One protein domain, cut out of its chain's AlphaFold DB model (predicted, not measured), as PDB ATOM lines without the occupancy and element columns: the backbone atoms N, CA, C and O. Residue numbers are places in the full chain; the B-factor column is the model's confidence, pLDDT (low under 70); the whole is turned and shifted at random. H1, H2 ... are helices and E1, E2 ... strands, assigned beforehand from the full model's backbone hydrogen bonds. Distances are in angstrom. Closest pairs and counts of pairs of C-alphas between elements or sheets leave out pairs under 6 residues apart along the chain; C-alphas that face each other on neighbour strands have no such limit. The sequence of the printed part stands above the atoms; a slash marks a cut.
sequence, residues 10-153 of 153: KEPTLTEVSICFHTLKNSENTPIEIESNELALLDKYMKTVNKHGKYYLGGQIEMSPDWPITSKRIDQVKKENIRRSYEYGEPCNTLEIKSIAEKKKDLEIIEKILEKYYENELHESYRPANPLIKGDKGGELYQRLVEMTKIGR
ATOM      1  N   LYS A  10     -27.419 -44.970 -16.540       91.56
ATOM      2  CA  LYS A  10     -26.415 -43.896 -16.532       91.56
ATOM      3  C   LYS A  10     -27.027 -42.573 -17.004       91.56
ATOM      4  O   LYS A  10     -26.342 -41.743 -17.595       91.56
ATOM      5  N   GLU A  11     -28.332 -42.399 -16.813       94.94
ATOM      6  CA  GLU A  11     -29.024 -41.184 -17.225       94.94
ATOM      7  C   GLU A  11     -28.514 -39.984 -16.421       94.94
ATOM      8  O   GLU A  11     -28.301 -40.099 -15.208       94.94
ATOM      9  N   PRO A  12     -28.361 -38.817 -17.059       96.50
ATOM     10  CA  PRO A  12     -27.700 -37.700 -16.429       96.50
ATOM     11  C   PRO A  12     -28.613 -37.009 -15.421       96.50
ATOM     12  O   PRO A  12     -29.845 -37.008 -15.516       96.50
ATOM     13  N   THR A  13     -27.979 -36.372 -14.456       97.50
ATOM     14  CA  THR A  13     -28.576 -35.461 -13.484       97.50
ATOM     15  C   THR A  13     -28.671 -34.042 -14.051       97.50
ATOM     16  O   THR A  13     -28.037 -33.704 -15.054       97.50
ATOM     17  N   LEU A  14     -29.449 -33.163 -13.407       97.06
ATOM     18  CA  LEU A  14     -29.522 -31.758 -13.830       97.06
ATOM     19  C   LEU A  14     -28.146 -31.084 -13.740       97.06
ATOM     20  O   LEU A  14     -27.783 -30.309 -14.625       97.06
ATOM     21  N   THR A  15     -27.392 -31.389 -12.682       96.75
ATOM     22  CA  THR A  15     -26.050 -30.849 -12.460       96.75
ATOM     23  C   THR A  15     -25.108 -31.218 -13.607       96.75
ATOM     24  O   THR A  15     -24.457 -30.338 -14.171       96.75
ATOM     25  N   GLU A  16     -25.073 -32.494 -14.001       97.06
ATOM     26  CA  GLU A  16     -24.210 -32.983 -15.086       97.06
ATOM     27  C   GLU A  16     -24.560 -32.340 -16.429       97.06
ATOM     28  O   GLU A  16     -23.677 -31.812 -17.107       97.06
ATOM     29  N   VAL A  17     -25.849 -32.304 -16.779       96.62
ATOM     30  CA  VAL A  17     -26.312 -31.661 -18.017       96.62
ATOM     31  C   VAL A  17     -25.948 -30.176 -18.025       96.62
ATOM     32  O   VAL A  17     -25.430 -29.671 -19.021       96.62
ATOM     33  N   SER A  18     -26.172 -29.473 -16.910       96.12
ATOM     34  CA  SER A  18     -25.867 -28.045 -16.794       96.12
ATOM     35  C   SER A  18     -24.381 -27.759 -16.991       96.12
ATOM     36  O   SER A  18     -24.036 -26.822 -17.711       96.12
ATOM     37  N   ILE A  19     -23.501 -28.555 -16.377       95.06
ATOM     38  CA  ILE A  19     -22.049 -28.415 -16.536       95.06
ATOM     39  C   ILE A  19     -21.649 -28.693 -17.986       95.06
ATOM     40  O   ILE A  19     -20.931 -27.890 -18.580       95.06
ATOM     41  N   CYS A  20     -22.143 -29.787 -18.570       94.06
ATOM     42  CA  CYS A  20     -21.839 -30.169 -19.946       94.06
ATOM     43  C   CYS A  20     -22.192 -29.047 -20.930       94.06
ATOM     44  O   CYS A  20     -21.339 -28.603 -21.696       94.06
ATOM     45  N   PHE A  21     -23.419 -28.525 -20.871       94.94
ATOM     46  CA  PHE A  21     -23.889 -27.498 -21.803       94.94
ATOM     47  C   PHE A  21     -23.126 -26.176 -21.660       94.94
ATOM     48  O   PHE A  21     -22.801 -25.540 -22.664       94.94
ATOM     49  N   HIS A  22     -22.782 -25.770 -20.436       93.12
ATOM     50  CA  HIS A  22     -21.964 -24.575 -20.218       93.12
ATOM     51  C   HIS A  22     -20.526 -24.750 -20.717       93.12
ATOM     52  O   HIS A  22     -19.963 -23.818 -21.293       93.12
ATOM     53  N   THR A  23     -19.931 -25.930 -20.541       91.50
ATOM     54  CA  THR A  23     -18.601 -26.234 -21.085       91.50
ATOM     55  C   THR A  23     -18.620 -26.222 -22.611       91.50
ATOM     56  O   THR A  23     -17.792 -25.554 -23.229       91.50
ATOM     57  N   LEU A  24     -19.599 -26.892 -23.223       90.44
ATOM     58  CA  LEU A  24     -19.754 -26.948 -24.676       90.44
ATOM     59  C   LEU A  24     -19.986 -25.562 -25.285       90.44
ATOM     60  O   LEU A  24     -19.398 -25.253 -26.315       90.44
ATOM     61  N   LYS A  25     -20.764 -24.689 -24.631       88.44
ATOM     62  CA  LYS A  25     -20.998 -23.321 -25.122       88.44
ATOM     63  C   LYS A  25     -19.718 -22.488 -25.230       88.44
ATOM     64  O   LYS A  25     -19.645 -21.602 -26.077       88.44
ATOM     65  N   ASN A  26     -18.738 -22.765 -24.371       85.00
ATOM     66  CA  ASN A  26     -17.443 -22.086 -24.348       85.00
ATOM     67  C   ASN A  26     -16.380 -22.789 -25.212       85.00
ATOM     68  O   ASN A  26     -15.262 -22.291 -25.318       85.00
ATOM     69  N   SER A  27     -16.701 -23.944 -25.806       83.25
ATOM     70  CA  SER A  27     -15.795 -24.680 -26.685       83.25
ATOM     71  C   SER A  27     -15.877 -24.141 -28.111       83.25
ATOM     72  O   SER A  27     -16.960 -24.018 -28.675       83.25
ATOM     73  N   GLU A  28     -14.729 -23.862 -28.730       70.00
ATOM     74  CA  GLU A  28     -14.664 -23.423 -30.133       70.00
ATOM     75  C   GLU A  28     -14.913 -24.569 -31.133       70.00
ATOM     76  O   GLU A  28     -15.186 -24.314 -32.300       70.00
ATOM     77  N   ASN A  29     -14.852 -25.831 -30.683       70.00
ATOM     78  CA  ASN A  29     -14.971 -27.032 -31.521       70.00
ATOM     79  C   ASN A  29     -15.991 -28.028 -30.946       70.00
ATOM     80  O   ASN A  29     -15.678 -29.202 -30.743       70.00
ATOM     81  N   THR A  30     -17.200 -27.565 -30.627       71.75
ATOM     82  CA  THR A  30     -18.304 -28.457 -30.245       71.75
ATOM     83  C   THR A  30     -19.013 -28.993 -31.497       71.75
ATOM     84  O   THR A  30     -19.398 -28.195 -32.354       71.75
ATOM     85  N   PRO A  31     -19.215 -30.320 -31.625       73.94
ATOM     86  CA  PRO A  31     -19.968 -30.905 -32.736       73.94
ATOM     87  C   PRO A  31     -21.472 -30.601 -32.651       73.94
ATOM     88  O   PRO A  31     -22.192 -30.808 -33.624       73.94
ATOM     89  N   ILE A  32     -21.944 -30.109 -31.501       85.00
ATOM     90  CA  ILE A  32     -23.360 -29.884 -31.216       85.00
ATOM     91  C   ILE A  32     -23.621 -28.394 -31.026       85.00
ATOM     92  O   ILE A  32     -22.937 -27.697 -30.269       85.00
ATOM     93  N   GLU A  33     -24.652 -27.902 -31.707       87.44
ATOM     94  CA  GLU A  33     -25.120 -26.530 -31.560       87.44
ATOM     95  C   GLU A  33     -25.994 -26.388 -30.308       87.44
ATOM     96  O   GLU A  33     -26.993 -27.093 -30.143       87.44
ATOM     97  N   ILE A  34     -25.635 -25.442 -29.435       90.00
ATOM     98  CA  ILE A  34     -26.400 -25.115 -28.225       90.00
ATOM     99  C   ILE A  34     -27.180 -23.822 -28.433       90.00
ATOM    100  O   ILE A  34     -26.601 -22.737 -28.605       90.00
ATOM    101  N   GLU A  35     -28.502 -23.945 -28.344       91.75
ATOM    102  CA  GLU A  35     -29.440 -22.838 -28.456       91.75
ATOM    103  C   GLU A  35     -29.538 -22.053 -27.133       91.75
ATOM    104  O   GLU A  35     -29.396 -22.580 -26.028       91.75
ATOM    105  N   SER A  36     -29.827 -20.752 -27.217       90.62
ATOM    106  CA  SER A  36     -29.905 -19.884 -26.028       90.62
ATOM    107  C   SER A  36     -31.059 -20.239 -25.076       90.62
ATOM    108  O   SER A  36     -30.967 -19.996 -23.876       90.62
ATOM    109  N   ASN A  37     -32.158 -20.793 -25.593       94.25
ATOM    110  CA  ASN A  37     -33.309 -21.259 -24.804       94.25
ATOM    111  C   ASN A  37     -32.970 -22.492 -23.939       94.25
ATOM    112  O   ASN A  37     -33.549 -22.641 -22.866       94.25
ATOM    113  N   GLU A  38     -32.038 -23.338 -24.381       95.56
ATOM    114  CA  GLU A  38     -31.596 -24.540 -23.675       95.56
ATOM    115  C   GLU A  38     -30.824 -24.156 -22.413       95.56
ATOM    116  O   GLU A  38     -31.188 -24.562 -21.309       95.56
ATOM    117  N   LEU A  39     -29.833 -23.270 -22.560       95.25
ATOM    118  CA  LEU A  39     -29.090 -22.707 -21.430       95.25
ATOM    119  C   LEU A  39     -30.010 -21.934 -20.485       95.25
ATOM    120  O   LEU A  39     -29.969 -22.151 -19.278       95.25
ATOM    121  N   ALA A  40     -30.913 -21.106 -21.022       96.19
ATOM    122  CA  ALA A  40     -31.855 -20.351 -20.200       96.19
ATOM    123  C   ALA A  40     -32.769 -21.255 -19.351       96.19
ATOM    124  O   ALA A  40     -33.108 -20.895 -18.220       96.19
ATOM    125  N   LEU A  41     -33.173 -22.424 -19.864       96.56
ATOM    126  CA  LEU A  41     -33.950 -23.392 -19.088       96.56
ATOM    127  C   LEU A  41     -33.109 -24.040 -17.982       96.56
ATOM    128  O   LEU A  41     -33.577 -24.142 -16.844       96.56
ATOM    129  N   LEU A  42     -31.878 -24.450 -18.291       96.88
ATOM    130  CA  LEU A  42     -30.960 -25.022 -17.301       96.88
ATOM    131  C   LEU A  42     -30.660 -24.012 -16.190       96.88
ATOM    132  O   LEU A  42     -30.794 -24.344 -15.013       96.88
ATOM    133  N   ASP A  43     -30.401 -22.755 -16.545       96.75
ATOM    134  CA  ASP A  43     -30.203 -21.660 -15.596       96.75
ATOM    135  C   ASP A  43     -31.445 -21.412 -14.739       96.75
ATOM    136  O   ASP A  43     -31.344 -21.212 -13.525       96.75
ATOM    137  N   LYS A  44     -32.644 -21.461 -15.336       95.81
ATOM    138  CA  LYS A  44     -33.919 -21.360 -14.605       95.81
ATOM    139  C   LYS A  44     -34.041 -22.475 -13.562       95.81
ATOM    140  O   LYS A  44     -34.423 -22.204 -12.416       95.81
ATOM    141  N   TYR A  45     -33.706 -23.713 -13.917       96.38
ATOM    142  CA  TYR A  45     -33.726 -24.837 -12.981       96.38
ATOM    143  C   TYR A  45     -32.645 -24.712 -11.906       96.38
ATOM    144  O   TYR A  45     -32.983 -24.769 -10.724       96.38
ATOM    145  N   MET A  46     -31.394 -24.431 -12.271       96.81
ATOM    146  CA  MET A  46     -30.292 -24.260 -11.318       96.81
ATOM    147  C   MET A  46     -30.534 -23.097 -10.355       96.81
ATOM    148  O   MET A  46     -30.279 -23.212  -9.159       96.81
ATOM    149  N   LYS A  47     -31.137 -21.997 -10.817       96.50
ATOM    150  CA  LYS A  47     -31.568 -20.898  -9.944       96.50
ATOM    151  C   LYS A  47     -32.624 -21.342  -8.929       96.50
ATOM    152  O   LYS A  47     -32.597 -20.898  -7.781       96.50
ATOM    153  N   THR A  48     -33.549 -22.208  -9.339       95.31
ATOM    154  CA  THR A  48     -34.569 -22.777  -8.444       95.31
ATOM    155  C   THR A  48     -33.919 -23.698  -7.412       95.31
ATOM    156  O   THR A  48     -34.198 -23.560  -6.222       95.31
ATOM    157  N   VAL A  49     -32.979 -24.545  -7.841       96.56
ATOM    158  CA  VAL A  49     -32.174 -25.413  -6.968       96.56
ATOM    159  C   VAL A  49     -31.386 -24.594  -5.951       96.56
ATOM    160  O   VAL A  49     -31.465 -24.870  -4.763       96.56
ATOM    161  N   ASN A  50     -30.704 -23.530  -6.368       94.81
ATOM    162  CA  ASN A  50     -29.932 -22.681  -5.456       94.81
ATOM    163  C   ASN A  50     -30.805 -22.020  -4.380       94.81
ATOM    164  O   ASN A  50     -30.337 -21.749  -3.277       94.81
ATOM    165  N   LYS A  51     -32.080 -21.754  -4.687       95.00
ATOM    166  CA  LYS A  51     -33.016 -21.115  -3.757       95.00
ATOM    167  C   LYS A  51     -33.764 -22.112  -2.865       95.00
ATOM    168  O   LYS A  51     -34.101 -21.774  -1.734       95.00
ATOM    169  N   HIS A  52     -34.071 -23.302  -3.377       94.81
ATOM    170  CA  HIS A  52     -35.016 -24.238  -2.755       94.81
ATOM    171  C   HIS A  52     -34.477 -25.669  -2.588       94.81
ATOM    172  O   HIS A  52     -35.179 -26.529  -2.065       94.81
ATOM    173  N   GLY A  53     -33.258 -25.952  -3.048       94.75
ATOM    174  CA  GLY A  53     -32.625 -27.276  -3.053       94.75
ATOM    175  C   GLY A  53     -33.192 -28.261  -4.084       94.75
ATOM    176  O   GLY A  53     -32.680 -29.368  -4.224       94.75
ATOM    177  N   LYS A  54     -34.259 -27.886  -4.794       96.12
ATOM    178  CA  LYS A  54     -35.010 -28.742  -5.720       96.12
ATOM    179  C   LYS A  54     -35.526 -27.932  -6.907       96.12
ATOM    180  O   LYS A  54     -35.581 -26.705  -6.848       96.12
ATOM    181  N   TYR A  55     -35.946 -28.620  -7.962       95.69
ATOM    182  CA  TYR A  55     -36.607 -28.030  -9.126       95.69
ATOM    183  C   TYR A  55     -37.828 -28.856  -9.542       95.69
ATOM    184  O   TYR A  55     -38.019 -29.975  -9.074       95.69
ATOM    185  N   TYR A  56     -38.665 -28.300 -10.419       93.62
ATOM    186  CA  TYR A  56     -39.852 -28.982 -10.933       93.62
ATOM    187  C   TYR A  56     -39.672 -29.314 -12.414       93.62
ATOM    188  O   TYR A  56     -39.816 -28.442 -13.273       93.62
ATOM    189  N   LEU A  57     -39.395 -30.582 -12.716       93.56
ATOM    190  CA  LEU A  57     -39.266 -31.081 -14.082       93.56
ATOM    191  C   LEU A  57     -40.604 -30.941 -14.816       93.56
ATOM    192  O   LEU A  57     -41.641 -31.429 -14.348       93.56
ATOM    193  N   GLY A  58     -40.583 -30.195 -15.926       87.12
ATOM    194  CA  GLY A  58     -41.779 -29.810 -16.687       87.12
ATOM    195  C   GLY A  58     -42.873 -29.148 -15.839       87.12
ATOM    196  O   GLY A  58     -44.050 -29.205 -16.184       87.12
ATOM    197  N   GLY A  59     -42.510 -28.568 -14.688       85.88
ATOM    198  CA  GLY A  59     -43.441 -27.910 -13.775       85.88
ATOM    199  C   GLY A  59     -44.441 -28.830 -13.063       85.88
ATOM    200  O   GLY A  59     -45.432 -28.300 -12.546       85.88
ATOM    201  N   GLN A  60     -44.212 -30.153 -13.051       88.75
ATOM    202  CA  GLN A  60     -45.104 -31.144 -12.425       88.75
ATOM    203  C   GLN A  60     -44.418 -32.010 -11.367       88.75
ATOM    204  O   GLN A  60     -44.989 -32.216 -10.298       88.75
ATOM    205  N   ILE A  61     -43.212 -32.516 -11.648       92.88
ATOM    206  CA  ILE A  61     -42.515 -33.465 -10.767       92.88
ATOM    207  C   ILE A  61     -41.369 -32.761 -10.058       92.88
ATOM    208  O   ILE A  61     -40.475 -32.225 -10.707       92.88
ATOM    209  N   GLU A  62     -41.383 -32.791  -8.729       94.94
ATOM    210  CA  GLU A  62     -40.288 -32.276  -7.913       94.94
ATOM    211  C   GLU A  62     -39.069 -33.210  -7.971       94.94
ATOM    212  O   GLU A  62     -39.188 -34.428  -7.831       94.94
ATOM    213  N   MET A  63     -37.890 -32.627  -8.172       96.81
ATOM    214  CA  MET A  63     -36.637 -33.329  -8.425       96.81
ATOM    215  C   MET A  63     -35.494 -32.694  -7.628       96.81
ATOM    216  O   MET A  63     -35.399 -31.469  -7.523       96.81
ATOM    217  N   SER A  64     -34.604 -33.529  -7.087       96.25
ATOM    218  CA  SER A  64     -33.277 -33.091  -6.635       96.25
ATOM    219  C   SER A  64     -32.365 -32.890  -7.857       96.25
ATOM    220  O   SER A  64     -32.499 -33.655  -8.817       96.25
ATOM    221  N   PRO A  65     -31.453 -31.896  -7.843       96.25
ATOM    222  CA  PRO A  65     -30.493 -31.679  -8.930       96.25
ATOM    223  C   PRO A  65     -29.605 -32.895  -9.212       96.25
ATOM    224  O   PRO A  65     -29.185 -33.066 -10.351       96.25
ATOM    225  N   ASP A  66     -29.382 -33.739  -8.203       95.94
ATOM    226  CA  ASP A  66     -28.490 -34.902  -8.253       95.94
ATOM    227  C   ASP A  66     -29.238 -36.202  -8.569       95.94
ATOM    228  O   ASP A  66     -28.670 -37.291  -8.520       95.94
ATOM    229  N   TRP A  67     -30.542 -36.128  -8.851       96.62
ATOM    230  CA  TRP A  67     -31.279 -37.304  -9.285       96.62
ATOM    231  C   TRP A  67     -31.295 -37.435 -10.815       96.62
ATOM    232  O   TRP A  67     -31.590 -36.453 -11.497       96.62
ATOM    233  N   PRO A  68     -31.130 -38.658 -11.355       96.19
ATOM    234  CA  PRO A  68     -31.173 -38.903 -12.796       96.19
ATOM    235  C   PRO A  68     -32.479 -38.459 -13.466       96.19
ATOM    236  O   PRO A  68     -33.589 -38.722 -12.970       96.19
ATOM    237  N   ILE A  69     -32.371 -37.834 -14.637       95.75
ATOM    238  CA  ILE A  69     -33.497 -37.439 -15.487       95.75
ATOM    239  C   ILE A  69     -33.797 -38.569 -16.481       95.75
ATOM    240  O   ILE A  69     -33.448 -38.534 -17.656       95.75
ATOM    241  N   THR A  70     -34.465 -39.608 -15.983       94.81
ATOM    242  CA  THR A  70     -34.829 -40.789 -16.788       94.81
ATOM    243  C   THR A  70     -36.008 -40.530 -17.735       94.81
ATOM    244  O   THR A  70     -36.904 -39.737 -17.421       94.81
ATOM    245  N   SER A  71     -36.094 -41.296 -18.828       92.00
ATOM    246  CA  SER A  71     -37.268 -41.336 -19.721       92.00
ATOM    247  C   SER A  71     -38.573 -41.603 -18.959       92.00
ATOM    248  O   SER A  71     -39.567 -40.909 -19.159       92.00
ATOM    249  N   LYS A  72     -38.546 -42.509 -17.972       92.81
ATOM    250  CA  LYS A  72     -39.692 -42.803 -17.096       92.81
ATOM    251  C   LYS A  72     -40.214 -41.564 -16.359       92.81
ATOM    252  O   LYS A  72     -41.424 -41.417 -16.193       92.81
ATOM    253  N   ARG A  73     -39.322 -40.676 -15.906       93.81
ATOM    254  CA  ARG A  73     -39.709 -39.423 -15.234       93.81
ATOM    255  C   ARG A  73     -40.305 -38.427 -16.221       93.81
ATOM    256  O   ARG A  73     -41.320 -37.818 -15.902       93.81
ATOM    257  N   ILE A  74     -39.741 -38.316 -17.421       93.81
ATOM    258  CA  ILE A  74     -40.312 -37.505 -18.507       93.81
ATOM    259  C   ILE A  74     -41.727 -37.991 -18.862       93.81
ATOM    260  O   ILE A  74     -42.663 -37.192 -18.919       93.81
ATOM    261  N   ASP A  75     -41.923 -39.301 -19.004       93.19
ATOM    262  CA  ASP A  75     -43.239 -39.889 -19.269       93.19
ATOM    263  C   ASP A  75     -44.222 -39.650 -18.125       93.19
ATOM    264  O   ASP A  75     -45.410 -39.411 -18.354       93.19
ATOM    265  N   GLN A  76     -43.743 -39.678 -16.882       93.62
ATOM    266  CA  GLN A  76     -44.563 -39.337 -15.729       93.62
ATOM    267  C   GLN A  76     -45.011 -37.867 -15.781       93.62
ATOM    268  O   GLN A  76     -46.185 -37.602 -15.540       93.62
ATOM    269  N   VAL A  77     -44.148 -36.919 -16.177       92.50
ATOM    270  CA  VAL A  77     -44.554 -35.512 -16.371       92.50
ATOM    271  C   VAL A  77     -45.656 -35.411 -17.428       92.50
ATOM    272  O   VAL A  77     -46.655 -34.723 -17.212       92.50
ATOM    273  N   LYS A  78     -45.510 -36.117 -18.557       91.50
ATOM    274  CA  LYS A  78     -46.520 -36.141 -19.631       91.50
ATOM    275  C   LYS A  78     -47.861 -36.673 -19.127       91.50
ATOM    276  O   LYS A  78     -48.897 -36.065 -19.396       91.50
ATOM    277  N   LYS A  79     -47.847 -37.759 -18.348       91.62
ATOM    278  CA  LYS A  79     -49.052 -38.336 -17.732       91.62
ATOM    279  C   LYS A  79     -49.717 -37.372 -16.752       91.62
ATOM    280  O   LYS A  79     -50.930 -37.204 -16.820       91.62
ATOM    281  N   GLU A  80     -48.949 -36.705 -15.893       88.56
ATOM    282  CA  GLU A  80     -49.493 -35.721 -14.949       88.56
ATOM    283  C   GLU A  80     -50.101 -34.505 -15.662       88.56
ATOM    284  O   GLU A  80     -51.161 -34.027 -15.258       88.56
ATOM    285  N   ASN A  81     -49.490 -34.038 -16.755       84.69
ATOM    286  CA  ASN A  81     -50.059 -32.967 -17.579       84.69
ATOM    287  C   ASN A  81     -51.425 -33.359 -18.164       84.69
ATOM    288  O   ASN A  81     -52.367 -32.571 -18.101       84.69
ATOM    289  N   ILE A  82     -51.549 -34.585 -18.687       84.75
ATOM    290  CA  ILE A  82     -52.817 -35.110 -19.212       84.75
ATOM    291  C   ILE A  82     -53.844 -35.241 -18.082       84.75
ATOM    292  O   ILE A  82     -54.960 -34.742 -18.203       84.75
ATOM    293  N   ARG A  83     -53.459 -35.859 -16.959       85.56
ATOM    294  CA  ARG A  83     -54.339 -36.073 -15.802       85.56
ATOM    295  C   ARG A  83     -54.917 -34.759 -15.279       85.56
ATOM    296  O   ARG A  83     -56.125 -34.657 -15.103       85.56
ATOM    297  N   ARG A  84     -54.080 -33.730 -15.102       79.69
ATOM    298  CA  ARG A  84     -54.536 -32.415 -14.629       79.69
ATOM    299  C   ARG A  84     -55.504 -31.738 -15.593       79.69
ATOM    300  O   ARG A  84     -56.446 -31.108 -15.132       79.69
ATOM    301  N   SER A  85     -55.306 -31.898 -16.902       78.06
ATOM    302  CA  SER A  85     -56.248 -31.376 -17.898       78.06
ATOM    303  C   SER A  85     -57.638 -32.007 -17.773       78.06
ATOM    304  O   SER A  85     -58.625 -31.330 -18.039       78.06
ATOM    305  N   TYR A  86     -57.730 -33.279 -17.373       79.94
ATOM    306  CA  TYR A  86     -59.012 -33.942 -17.121       79.94
ATOM    307  C   TYR A  86     -59.616 -33.561 -15.761       79.94
ATOM    308  O   TYR A  86     -60.827 -33.391 -15.667       79.94
ATOM    309  N   GLU A  87     -58.794 -33.437 -14.715       80.88
ATOM    310  CA  GLU A  87     -59.264 -33.193 -13.340       80.88
ATOM    311  C   GLU A  87     -59.704 -31.745 -13.088       80.88
ATOM    312  O   GLU A  87     -60.690 -31.521 -12.390       80.88
ATOM    313  N   TYR A  88     -58.980 -30.764 -13.634       71.25
ATOM    314  CA  TYR A  88     -59.202 -29.341 -13.345       71.25
ATOM    315  C   TYR A  88     -59.992 -28.605 -14.436       71.25
ATOM    316  O   TYR A  88     -60.401 -27.466 -14.222       71.25
ATOM    317  N   GLY A  89     -60.261 -29.263 -15.568       71.44
ATOM    318  CA  GLY A  89     -60.972 -28.674 -16.701       71.44
ATOM    319  C   GLY A  89     -60.114 -27.712 -17.525       71.44
ATOM    320  O   GLY A  89     -58.884 -27.705 -17.442       71.44
ATOM    321  N   GLU A  90     -60.772 -26.926 -18.377       73.50
ATOM    322  CA  GLU A  90     -60.096 -25.940 -19.220       73.50
ATOM    323  C   GLU A  90     -59.578 -24.746 -18.396       73.50
ATOM    324  O   GLU A  90     -60.185 -24.384 -17.386       73.50
ATOM    325  N   PRO A  91     -58.475 -24.103 -18.824       73.88
ATOM    326  CA  PRO A  91     -57.906 -22.957 -18.124       73.88
ATOM    327  C   PRO A  91     -58.927 -21.837 -17.918       73.88
ATOM    328  O   PRO A  91     -59.586 -21.390 -18.857       73.88
ATOM    329  N   CYS A  92     -59.006 -21.320 -16.696       77.81
ATOM    330  CA  CYS A  92     -60.033 -20.365 -16.302       77.81
ATOM    331  C   CYS A  92     -59.666 -18.912 -16.672       77.81
ATOM    332  O   CYS A  92     -60.510 -18.016 -16.614       77.81
ATOM    333  N   ASN A  93     -58.400 -18.650 -17.035       84.94
ATOM    334  CA  ASN A  93     -57.918 -17.338 -17.476       84.94
ATOM    335  C   ASN A  93     -56.665 -17.415 -18.374       84.94
ATOM    336  O   ASN A  93     -55.989 -18.437 -18.484       84.94
ATOM    337  N   THR A  94     -56.315 -16.287 -19.000       84.44
ATOM    338  CA  THR A  94     -55.171 -16.174 -19.924       84.44
ATOM    339  C   THR A  94     -53.808 -16.399 -19.265       84.44
ATOM    340  O   THR A  94     -52.875 -16.847 -19.937       84.44
ATOM    341  N   LEU A  95     -53.668 -16.121 -17.964       86.12
ATOM    342  CA  LEU A  95     -52.426 -16.370 -17.223       86.12
ATOM    343  C   LEU A  95     -52.184 -17.869 -17.045       86.12
ATOM    344  O   LEU A  95     -51.058 -18.338 -17.206       86.12
ATOM    345  N   GLU A  96     -53.245 -18.622 -16.771       82.62
ATOM    346  CA  GLU A  96     -53.202 -20.072 -16.646       82.62
ATOM    347  C   GLU A  96     -52.863 -20.736 -17.985       82.62
ATOM    348  O   GLU A  96     -51.940 -21.551 -18.039       82.62
ATOM    349  N   ILE A  97     -53.498 -20.298 -19.082       84.56
ATOM    350  CA  ILE A  97     -53.161 -20.748 -20.447       84.56
ATOM    351  C   ILE A  97     -51.668 -20.548 -20.723       84.56
ATOM    352  O   ILE A  97     -50.977 -21.465 -21.173       84.56
ATOM    353  N   LYS A  98     -51.146 -19.351 -20.424       86.31
ATOM    354  CA  LYS A  98     -49.736 -19.024 -20.655       86.31
ATOM    355  C   LYS A  98     -48.803 -19.890 -19.810       86.31
ATOM    356  O   LYS A  98     -47.791 -20.358 -20.323       86.31
ATOM    357  N   SER A  99     -49.143 -20.129 -18.543       85.06
ATOM    358  CA  SER A  99     -48.345 -20.977 -17.653       85.06
ATOM    359  C   SER A  99     -48.282 -22.425 -18.145       85.06
ATOM    360  O   SER A  99     -47.209 -23.026 -18.154       85.06
ATOM    361  N   ILE A 100     -49.406 -22.975 -18.610       84.88
ATOM    362  CA  ILE A 100     -49.464 -24.327 -19.181       84.88
ATOM    363  C   ILE A 100     -48.605 -24.410 -20.447       84.88
ATOM    364  O   ILE A 100     -47.810 -25.341 -20.593       84.88
ATOM    365  N   ALA A 101     -48.714 -23.418 -21.335       87.06
ATOM    366  CA  ALA A 101     -47.913 -23.357 -22.553       87.06
ATOM    367  C   ALA A 101     -46.405 -23.270 -22.255       87.06
ATOM    368  O   ALA A 101     -45.614 -23.968 -22.889       87.06
ATOM    369  N   GLU A 102     -46.004 -22.464 -21.268       89.62
ATOM    370  CA  GLU A 102     -44.603 -22.356 -20.844       89.62
ATOM    371  C   GLU A 102     -44.076 -23.688 -20.305       89.62
ATOM    372  O   GLU A 102     -43.021 -24.142 -20.734       89.62
ATOM    373  N   LYS A 103     -44.831 -24.376 -19.441       89.06
ATOM    374  CA  LYS A 103     -44.427 -25.688 -18.908       89.06
ATOM    375  C   LYS A 103     -44.292 -26.756 -19.991       89.06
ATOM    376  O   LYS A 103     -43.392 -27.590 -19.916       89.06
ATOM    377  N   LYS A 104     -45.173 -26.735 -20.997       89.19
ATOM    378  CA  LYS A 104     -45.074 -27.636 -22.152       89.19
ATOM    379  C   LYS A 104     -43.798 -27.359 -22.947       89.19
ATOM    380  O   LYS A 104     -43.072 -28.295 -23.266       89.19
ATOM    381  N   LYS A 105     -43.496 -26.083 -23.194       92.06
ATOM    382  CA  LYS A 105     -42.262 -25.667 -23.863       92.06
ATOM    383  C   LYS A 105     -41.017 -26.067 -23.065       92.06
ATOM    384  O   LYS A 105     -40.077 -26.589 -23.650       92.06
ATOM    385  N   ASP A 106     -41.021 -25.878 -21.746       93.50
ATOM    386  CA  ASP A 106     -39.924 -26.307 -20.868       93.50
ATOM    387  C   ASP A 106     -39.693 -27.828 -20.974       93.50
ATOM    388  O   ASP A 106     -38.550 -28.277 -21.016       93.50
ATOM    389  N   LEU A 107     -40.766 -28.626 -21.064       94.12
ATOM    390  CA  LEU A 107     -40.666 -30.077 -21.244       94.12
ATOM    391  C   LEU A 107     -40.074 -30.463 -22.612       94.12
ATOM    392  O   LEU A 107     -39.232 -31.352 -22.691       94.12
ATOM    393  N   GLU A 108     -40.485 -29.792 -23.686       93.94
ATOM    394  CA  GLU A 108     -39.937 -30.031 -25.027       93.94
ATOM    395  C   GLU A 108     -38.448 -29.656 -25.103       93.94
ATOM    396  O   GLU A 108     -37.653 -30.378 -25.702       93.94
ATOM    397  N   ILE A 109     -38.055 -28.548 -24.468       95.56
ATOM    398  CA  ILE A 109     -36.655 -28.114 -24.415       95.56
ATOM    399  C   ILE A 109     -35.816 -29.106 -23.606       95.56
ATOM    400  O   ILE A 109     -34.745 -29.482 -24.069       95.56
ATOM    401  N   ILE A 110     -36.274 -29.575 -22.435       95.44
ATOM    402  CA  ILE A 110     -35.475 -30.534 -21.653       95.44
ATOM    403  C   ILE A 110     -35.325 -31.885 -22.368       95.44
ATOM    404  O   ILE A 110     -34.263 -32.490 -22.270       95.44
ATOM    405  N   GLU A 111     -36.325 -32.344 -23.131       95.31
ATOM    406  CA  GLU A 111     -36.171 -33.539 -23.976       95.31
ATOM    407  C   GLU A 111     -35.071 -33.344 -25.030       95.31
ATOM    408  O   GLU A 111     -34.200 -34.201 -25.155       95.31
ATOM    409  N   LYS A 112     -35.049 -32.197 -25.721       95.19
ATOM    410  CA  LYS A 112     -33.993 -31.872 -26.697       95.19
ATOM    411  C   LYS A 112     -32.609 -31.764 -26.063       95.19
ATOM    412  O   LYS A 112     -31.636 -32.252 -26.627       95.19
ATOM    413  N   ILE A 113     -32.524 -31.143 -24.887       95.88
ATOM    414  CA  ILE A 113     -31.280 -31.042 -24.120       95.88
ATOM    415  C   ILE A 113     -30.724 -32.437 -23.833       95.88
ATOM    416  O   ILE A 113     -29.534 -32.670 -24.011       95.88
ATOM    417  N   LEU A 114     -31.576 -33.369 -23.403       95.88
ATOM    418  CA  LEU A 114     -31.152 -34.736 -23.115       95.88
ATOM    419  C   LEU A 114     -30.730 -35.481 -24.385       95.88
ATOM    420  O   LEU A 114     -29.722 -36.177 -24.360       95.88
ATOM    421  N   GLU A 115     -31.443 -35.309 -25.500       94.50
ATOM    422  CA  GLU A 115     -31.055 -35.890 -26.795       94.50
ATOM    423  C   GLU A 115     -29.655 -35.421 -27.220       94.50
ATOM    424  O   GLU A 115     -28.786 -36.249 -27.490       94.50
ATOM    425  N   LYS A 116     -29.403 -34.110 -27.166       94.94
ATOM    426  CA  LYS A 116     -28.087 -33.516 -27.446       94.94
ATOM    427  C   LYS A 116     -27.015 -33.958 -26.452       94.94
ATOM    428  O   LYS A 116     -25.874 -34.184 -26.839       94.94
ATOM    429  N   TYR A 117     -27.361 -34.091 -25.173       94.88
ATOM    430  CA  TYR A 117     -26.439 -34.605 -24.164       94.88
ATOM    431  C   TYR A 117     -25.978 -36.022 -24.523       94.88
ATOM    432  O   TYR A 117     -24.779 -36.282 -24.571       94.88
ATOM    433  N   TYR A 118     -26.911 -36.923 -24.838       93.94
ATOM    434  CA  TYR A 118     -26.559 -38.288 -25.224       93.94
ATOM    435  C   TYR A 118     -25.768 -38.340 -26.532       93.94
ATOM    436  O   TYR A 118     -24.838 -39.133 -26.637       93.94
ATOM    437  N   GLU A 119     -26.094 -37.492 -27.509       92.38
ATOM    438  CA  GLU A 119     -25.314 -37.367 -28.744       92.38
ATOM    439  C   GLU A 119     -23.862 -36.954 -28.452       92.38
ATOM    440  O   GLU A 119     -22.934 -37.561 -28.988       92.38
ATOM    441  N   ASN A 120     -23.660 -35.990 -27.547       92.19
ATOM    442  CA  ASN A 120     -22.330 -35.552 -27.129       92.19
ATOM    443  C   ASN A 120     -21.550 -36.684 -26.460       92.19
ATOM    444  O   ASN A 120     -20.411 -36.965 -26.827       92.19
ATOM    445  N   GLU A 121     -22.166 -37.355 -25.490       91.81
ATOM    446  CA  GLU A 121     -21.527 -38.447 -24.755       91.81
ATOM    447  C   GLU A 121     -21.187 -39.628 -25.668       91.81
ATOM    448  O   GLU A 121     -20.139 -40.261 -25.520       91.81
ATOM    449  N   LEU A 122     -22.043 -39.918 -26.650       90.62
ATOM    450  CA  LEU A 122     -21.784 -40.940 -27.655       90.62
ATOM    451  C   LEU A 122     -20.603 -40.532 -28.542       90.62
ATOM    452  O   LEU A 122     -19.683 -41.326 -28.741       90.62
ATOM    453  N   HIS A 123     -20.590 -39.285 -29.024       89.56
ATOM    454  CA  HIS A 123     -19.487 -38.743 -29.814       89.56
ATOM    455  C   HIS A 123     -18.155 -38.855 -29.060       89.56
ATOM    456  O   HIS A 123     -17.188 -39.394 -29.600       89.56
ATOM    457  N   GLU A 124     -18.115 -38.444 -27.792       89.06
ATOM    458  CA  GLU A 124     -16.917 -38.556 -26.956       89.06
ATOM    459  C   GLU A 124     -16.521 -40.013 -26.685       89.06
ATOM    460  O   GLU A 124     -15.335 -40.354 -26.725       89.06
ATOM    461  N   SER A 125     -17.493 -40.909 -26.499       89.12
ATOM    462  CA  SER A 125     -17.249 -42.341 -26.273       89.12
ATOM    463  C   SER A 125     -16.661 -43.062 -27.492       89.12
ATOM    464  O   SER A 125     -15.877 -44.002 -27.328       89.12
ATOM    465  N   TYR A 126     -17.007 -42.626 -28.705       89.44
ATOM    466  CA  TYR A 126     -16.487 -43.174 -29.966       89.44
ATOM    467  C   TYR A 126     -15.336 -42.362 -30.570       89.44
ATOM    468  O   TYR A 126     -14.783 -42.765 -31.600       89.44
ATOM    469  N   ARG A 127     -14.935 -41.245 -29.949       90.75
ATOM    470  CA  ARG A 127     -13.878 -40.379 -30.473       90.75
ATOM    471  C   ARG A 127     -12.565 -41.161 -30.622       90.75
ATOM    472  O   ARG A 127     -12.102 -41.765 -29.651       90.75
ATOM    473  N   PRO A 128     -11.908 -41.136 -31.792       89.62
ATOM    474  CA  PRO A 128     -10.597 -41.748 -31.939       89.62
ATOM    475  C   PRO A 128      -9.548 -41.021 -31.090       89.62
ATOM    476  O   PRO A 128      -9.687 -39.842 -30.757       89.62
ATOM    477  N   ALA A 129      -8.460 -41.722 -30.776       88.75
ATOM    478  CA  ALA A 129      -7.296 -41.113 -30.144       88.75
ATOM    479  C   ALA A 129      -6.775 -39.938 -30.985       88.75
ATOM    480  O   ALA A 129      -6.570 -40.079 -32.192       88.75
ATOM    481  N   ASN A 130      -6.527 -38.794 -30.350       87.75
ATOM    482  CA  ASN A 130      -5.878 -37.668 -30.997       87.75
ATOM    483  C   ASN A 130      -4.354 -37.875 -30.951       87.75
ATOM    484  O   ASN A 130      -3.760 -37.776 -29.874       87.75
ATOM    485  N   PRO A 131      -3.686 -38.114 -32.095       86.25
ATOM    486  CA  PRO A 131      -2.250 -38.384 -32.120       86.25
ATOM    487  C   PRO A 131      -1.403 -37.183 -31.673       86.25
ATOM    488  O   PRO A 131      -0.233 -37.355 -31.335       86.25
ATOM    489  N   LEU A 132      -1.976 -35.974 -31.660       89.56
ATOM    490  CA  LEU A 132      -1.298 -34.755 -31.220       89.56
ATOM    491  C   LEU A 132      -1.244 -34.631 -29.690       89.56
ATOM    492  O   LEU A 132      -0.428 -33.874 -29.167       89.56
ATOM    493  N   ILE A 133      -2.087 -35.372 -28.964       87.31
ATOM    494  CA  ILE A 133      -2.167 -35.322 -27.503       87.31
ATOM    495  C   ILE A 133      -1.497 -36.574 -26.934       87.31
ATOM    496  O   ILE A 133      -1.989 -37.696 -27.058       87.31
ATOM    497  N   LYS A 134      -0.344 -36.394 -26.281       88.50
ATOM    498  CA  LYS A 134       0.416 -37.512 -25.711       88.50
ATOM    499  C   LYS A 134      -0.405 -38.232 -24.636       88.50
ATOM    500  O   LYS A 134      -0.731 -37.647 -23.610       88.50
ATOM    501  N   GLY A 135      -0.650 -39.525 -24.846       85.00
ATOM    502  CA  GLY A 135      -1.390 -40.372 -23.906       85.00
ATOM    503  C   GLY A 135      -2.904 -40.369 -24.108       85.00
ATOM    504  O   GLY A 135      -3.589 -41.090 -23.385       85.00
ATOM    505  N   ASP A 136      -3.421 -39.626 -25.090       88.25
ATOM    506  CA  ASP A 136      -4.819 -39.737 -25.487       88.25
ATOM    507  C   ASP A 136      -5.072 -41.101 -26.139       88.25
ATOM    508  O   ASP A 136      -4.428 -41.475 -27.121       88.25
ATOM    509  N   LYS A 137      -6.000 -41.863 -25.562       86.44
ATOM    510  CA  LYS A 137      -6.387 -43.193 -26.043       86.44
ATOM    511  C   LYS A 137      -7.697 -43.173 -26.838       86.44
ATOM    512  O   LYS A 137      -8.086 -44.214 -27.362       86.44
ATOM    513  N   GLY A 138      -8.342 -42.013 -26.964       88.38
ATOM    514  CA  GLY A 138      -9.696 -41.893 -27.501       88.38
ATOM    515  C   GLY A 138     -10.760 -42.313 -26.486       88.38
ATOM    516  O   GLY A 138     -10.451 -42.651 -25.341       88.38
ATOM    517  N   GLY A 139     -12.016 -42.292 -26.911       89.62
ATOM    518  CA  GLY A 139     -13.161 -42.694 -26.104       89.62
ATOM    519  C   GLY A 139     -13.144 -44.178 -25.728       89.62
ATOM    520  O   GLY A 139     -12.475 -45.004 -26.355       89.62
ATOM    521  N   GLU A 140     -13.873 -44.529 -24.670       89.69
ATOM    522  CA  GLU A 140     -13.878 -45.889 -24.120       89.69
ATOM    523  C   GLU A 140     -14.380 -46.933 -25.132       89.69
ATOM    524  O   GLU A 140     -13.773 -47.997 -25.285       89.69
ATOM    525  N   LEU A 141     -15.457 -46.629 -25.864       86.81
ATOM    526  CA  LEU A 141     -16.017 -47.547 -26.860       86.81
ATOM    527  C   LEU A 141     -15.084 -47.697 -28.062       86.81
ATOM    528  O   LEU A 141     -14.900 -48.811 -28.556       86.81
ATOM    529  N   TYR A 142     -14.416 -46.616 -28.476       89.50
ATOM    530  CA  TYR A 142     -13.379 -46.683 -29.507       89.50
ATOM    531  C   TYR A 142     -12.243 -47.637 -29.111       89.50
ATOM    532  O   TYR A 142     -11.845 -48.495 -29.901       89.50
ATOM    533  N   GLN A 143     -11.750 -47.544 -27.872       90.31
ATOM    534  CA  GLN A 143     -10.691 -48.429 -27.374       90.31
ATOM    535  C   GLN A 143     -11.113 -49.907 -27.415       90.31
ATOM    536  O   GLN A 143     -10.365 -50.739 -27.930       90.31
ATOM    537  N   ARG A 144     -12.334 -50.226 -26.965       89.06
ATOM    538  CA  ARG A 144     -12.877 -51.596 -27.011       89.06
ATOM    539  C   ARG A 144     -12.993 -52.130 -28.442       89.06
ATOM    540  O   ARG A 144     -12.620 -53.273 -28.700       89.06
ATOM    541  N   LEU A 145     -13.452 -51.310 -29.392       87.38
ATOM    542  CA  LEU A 145     -13.523 -51.693 -30.810       87.38
ATOM    543  C   LEU A 145     -12.134 -52.001 -31.390       87.38
ATOM    544  O   LEU A 145     -11.952 -52.986 -32.113       87.38
ATOM    545  N   VAL A 146     -11.130 -51.193 -31.046       87.62
ATOM    546  CA  VAL A 146      -9.737 -51.436 -31.451       87.62
ATOM    547  C   VAL A 146      -9.206 -52.749 -30.864       87.62
ATOM    548  O   VAL A 146      -8.474 -53.467 -31.538       87.62
ATOM    549  N   GLU A 147      -9.566 -53.097 -29.629       87.69
ATOM    550  CA  GLU A 147      -9.181 -54.377 -29.020       87.69
ATOM    551  C   GLU A 147      -9.861 -55.571 -29.699       87.69
ATOM    552  O   GLU A 147      -9.184 -56.527 -30.076       87.69
ATOM    553  N   MET A 148     -11.170 -55.494 -29.949       86.38
ATOM    554  CA  MET A 148     -11.913 -56.559 -30.633       86.38
ATOM    555  C   MET A 148     -11.380 -56.828 -32.043       86.38
ATOM    556  O   MET A 148     -11.225 -57.979 -32.447       86.38
ATOM    557  N   THR A 149     -11.046 -55.774 -32.790       82.44
ATOM    558  CA  THR A 149     -10.504 -55.901 -34.154       82.44
ATOM    559  C   THR A 149      -9.076 -56.453 -34.194       82.44
ATOM    560  O   THR A 149      -8.666 -56.994 -35.220       82.44
ATOM    561  N   LYS A 150      -8.319 -56.368 -33.090       78.69
ATOM    562  CA  LYS A 150      -6.993 -56.996 -32.964       78.69
ATOM    563  C   LYS A 150      -7.063 -58.500 -32.707       78.69
ATOM    564  O   LYS A 150      -6.154 -59.199 -33.125       78.69
ATOM    565  N   ILE A 151      -8.115 -58.989 -32.047       68.31
ATOM    566  CA  ILE A 151      -8.294 -60.420 -31.740       68.31
ATOM    567  C   ILE A 151      -8.643 -61.232 -33.004       68.31
ATOM    568  O   ILE A 151      -8.368 -62.425 -33.063       68.31
ATOM    569  N   GLY A 152      -9.227 -60.597 -34.026       56.09
ATOM    570  CA  GLY A 152      -9.580 -61.231 -35.304       56.09
ATOM    571  C   GLY A 152      -8.479 -61.245 -36.376       56.09
ATOM    572  O   GLY A 152      -8.794 -61.536 -37.529       56.09
ATOM    573  N   ARG A 153      -7.233 -60.885 -36.037       50.81
ATOM    574  CA  ARG A 153      -6.050 -60.975 -36.914       50.81
ATOM    575  C   ARG A 153      -5.129 -62.092 -36.453       50.81
ATOM    576  O   ARG A 153      -4.528 -62.723 -37.347       50.81
TER     577      ARG A 153
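AT A GLANCE: This is residues 10 to 153 of the 153 residues of an uncharacterized protein of viral metagenome (UniProt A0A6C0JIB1). One long helix, H4, makes the long axis of a loose rod; the hairpin of H1 and H2 crosses one side of it, H3 runs back along it with a small strand hairpin, E1 and E2, between H2 and H3, and H5 extends the far end. Residues 92 to 98 and 147 to 153 stick out. The printed part has 144 residues, in the order H1 H2 E1 E2 H3 H4 H5, mostly helix, with one antiparallel sheet, E1 - E2. It is loose, with a radius of gyration of the C-alphas of 19.5 A and spans of 69 by 33 by 25 A.

IN THESE COORDINATES: H1, residues 14 to 25, begins at C-alpha 14 (-29.522, -31.758, -13.830) and is 16.5 A long. H2, residues 36 to 52, is 24.2 A long. E1 is residues 55 to 57 and E2 residues 61 to 63. H3, residues 71 to 87, is 24.3 A long. H4, residues 94 to 126, is 48.2 A long. H5, residues 140 to 151, is 17.3 A long and ends at C-alpha 151 (-8.294, -60.420, -31.740).

HOW THE PARTS SIT: The hub H4 touches H2 about perpendicular, at 75 degrees, closest at C-alphas 38 and 109, 6.2 A. It touches H1 at 71 degrees, only just about perpendicular, closest at C-alphas 17 and 117, 6.8 A. H3 and H4 are close but not clearly touching, closest at C-alphas 74 and 111, 7.9 A. In the hairpin E1 and E2, N 55 and O 63 are 2.9 A apart, within hydrogen-bond range. In H1 to H5 every O i to N i+4 pair is within that range.

THE WHOLE: The C-alphas farthest apart, of Cys 92 and Arg 153, are 70.6 A apart. The printed part has no cut; the link H4 to H5 is long. Residues 151 to 153 have pLDDT under 70.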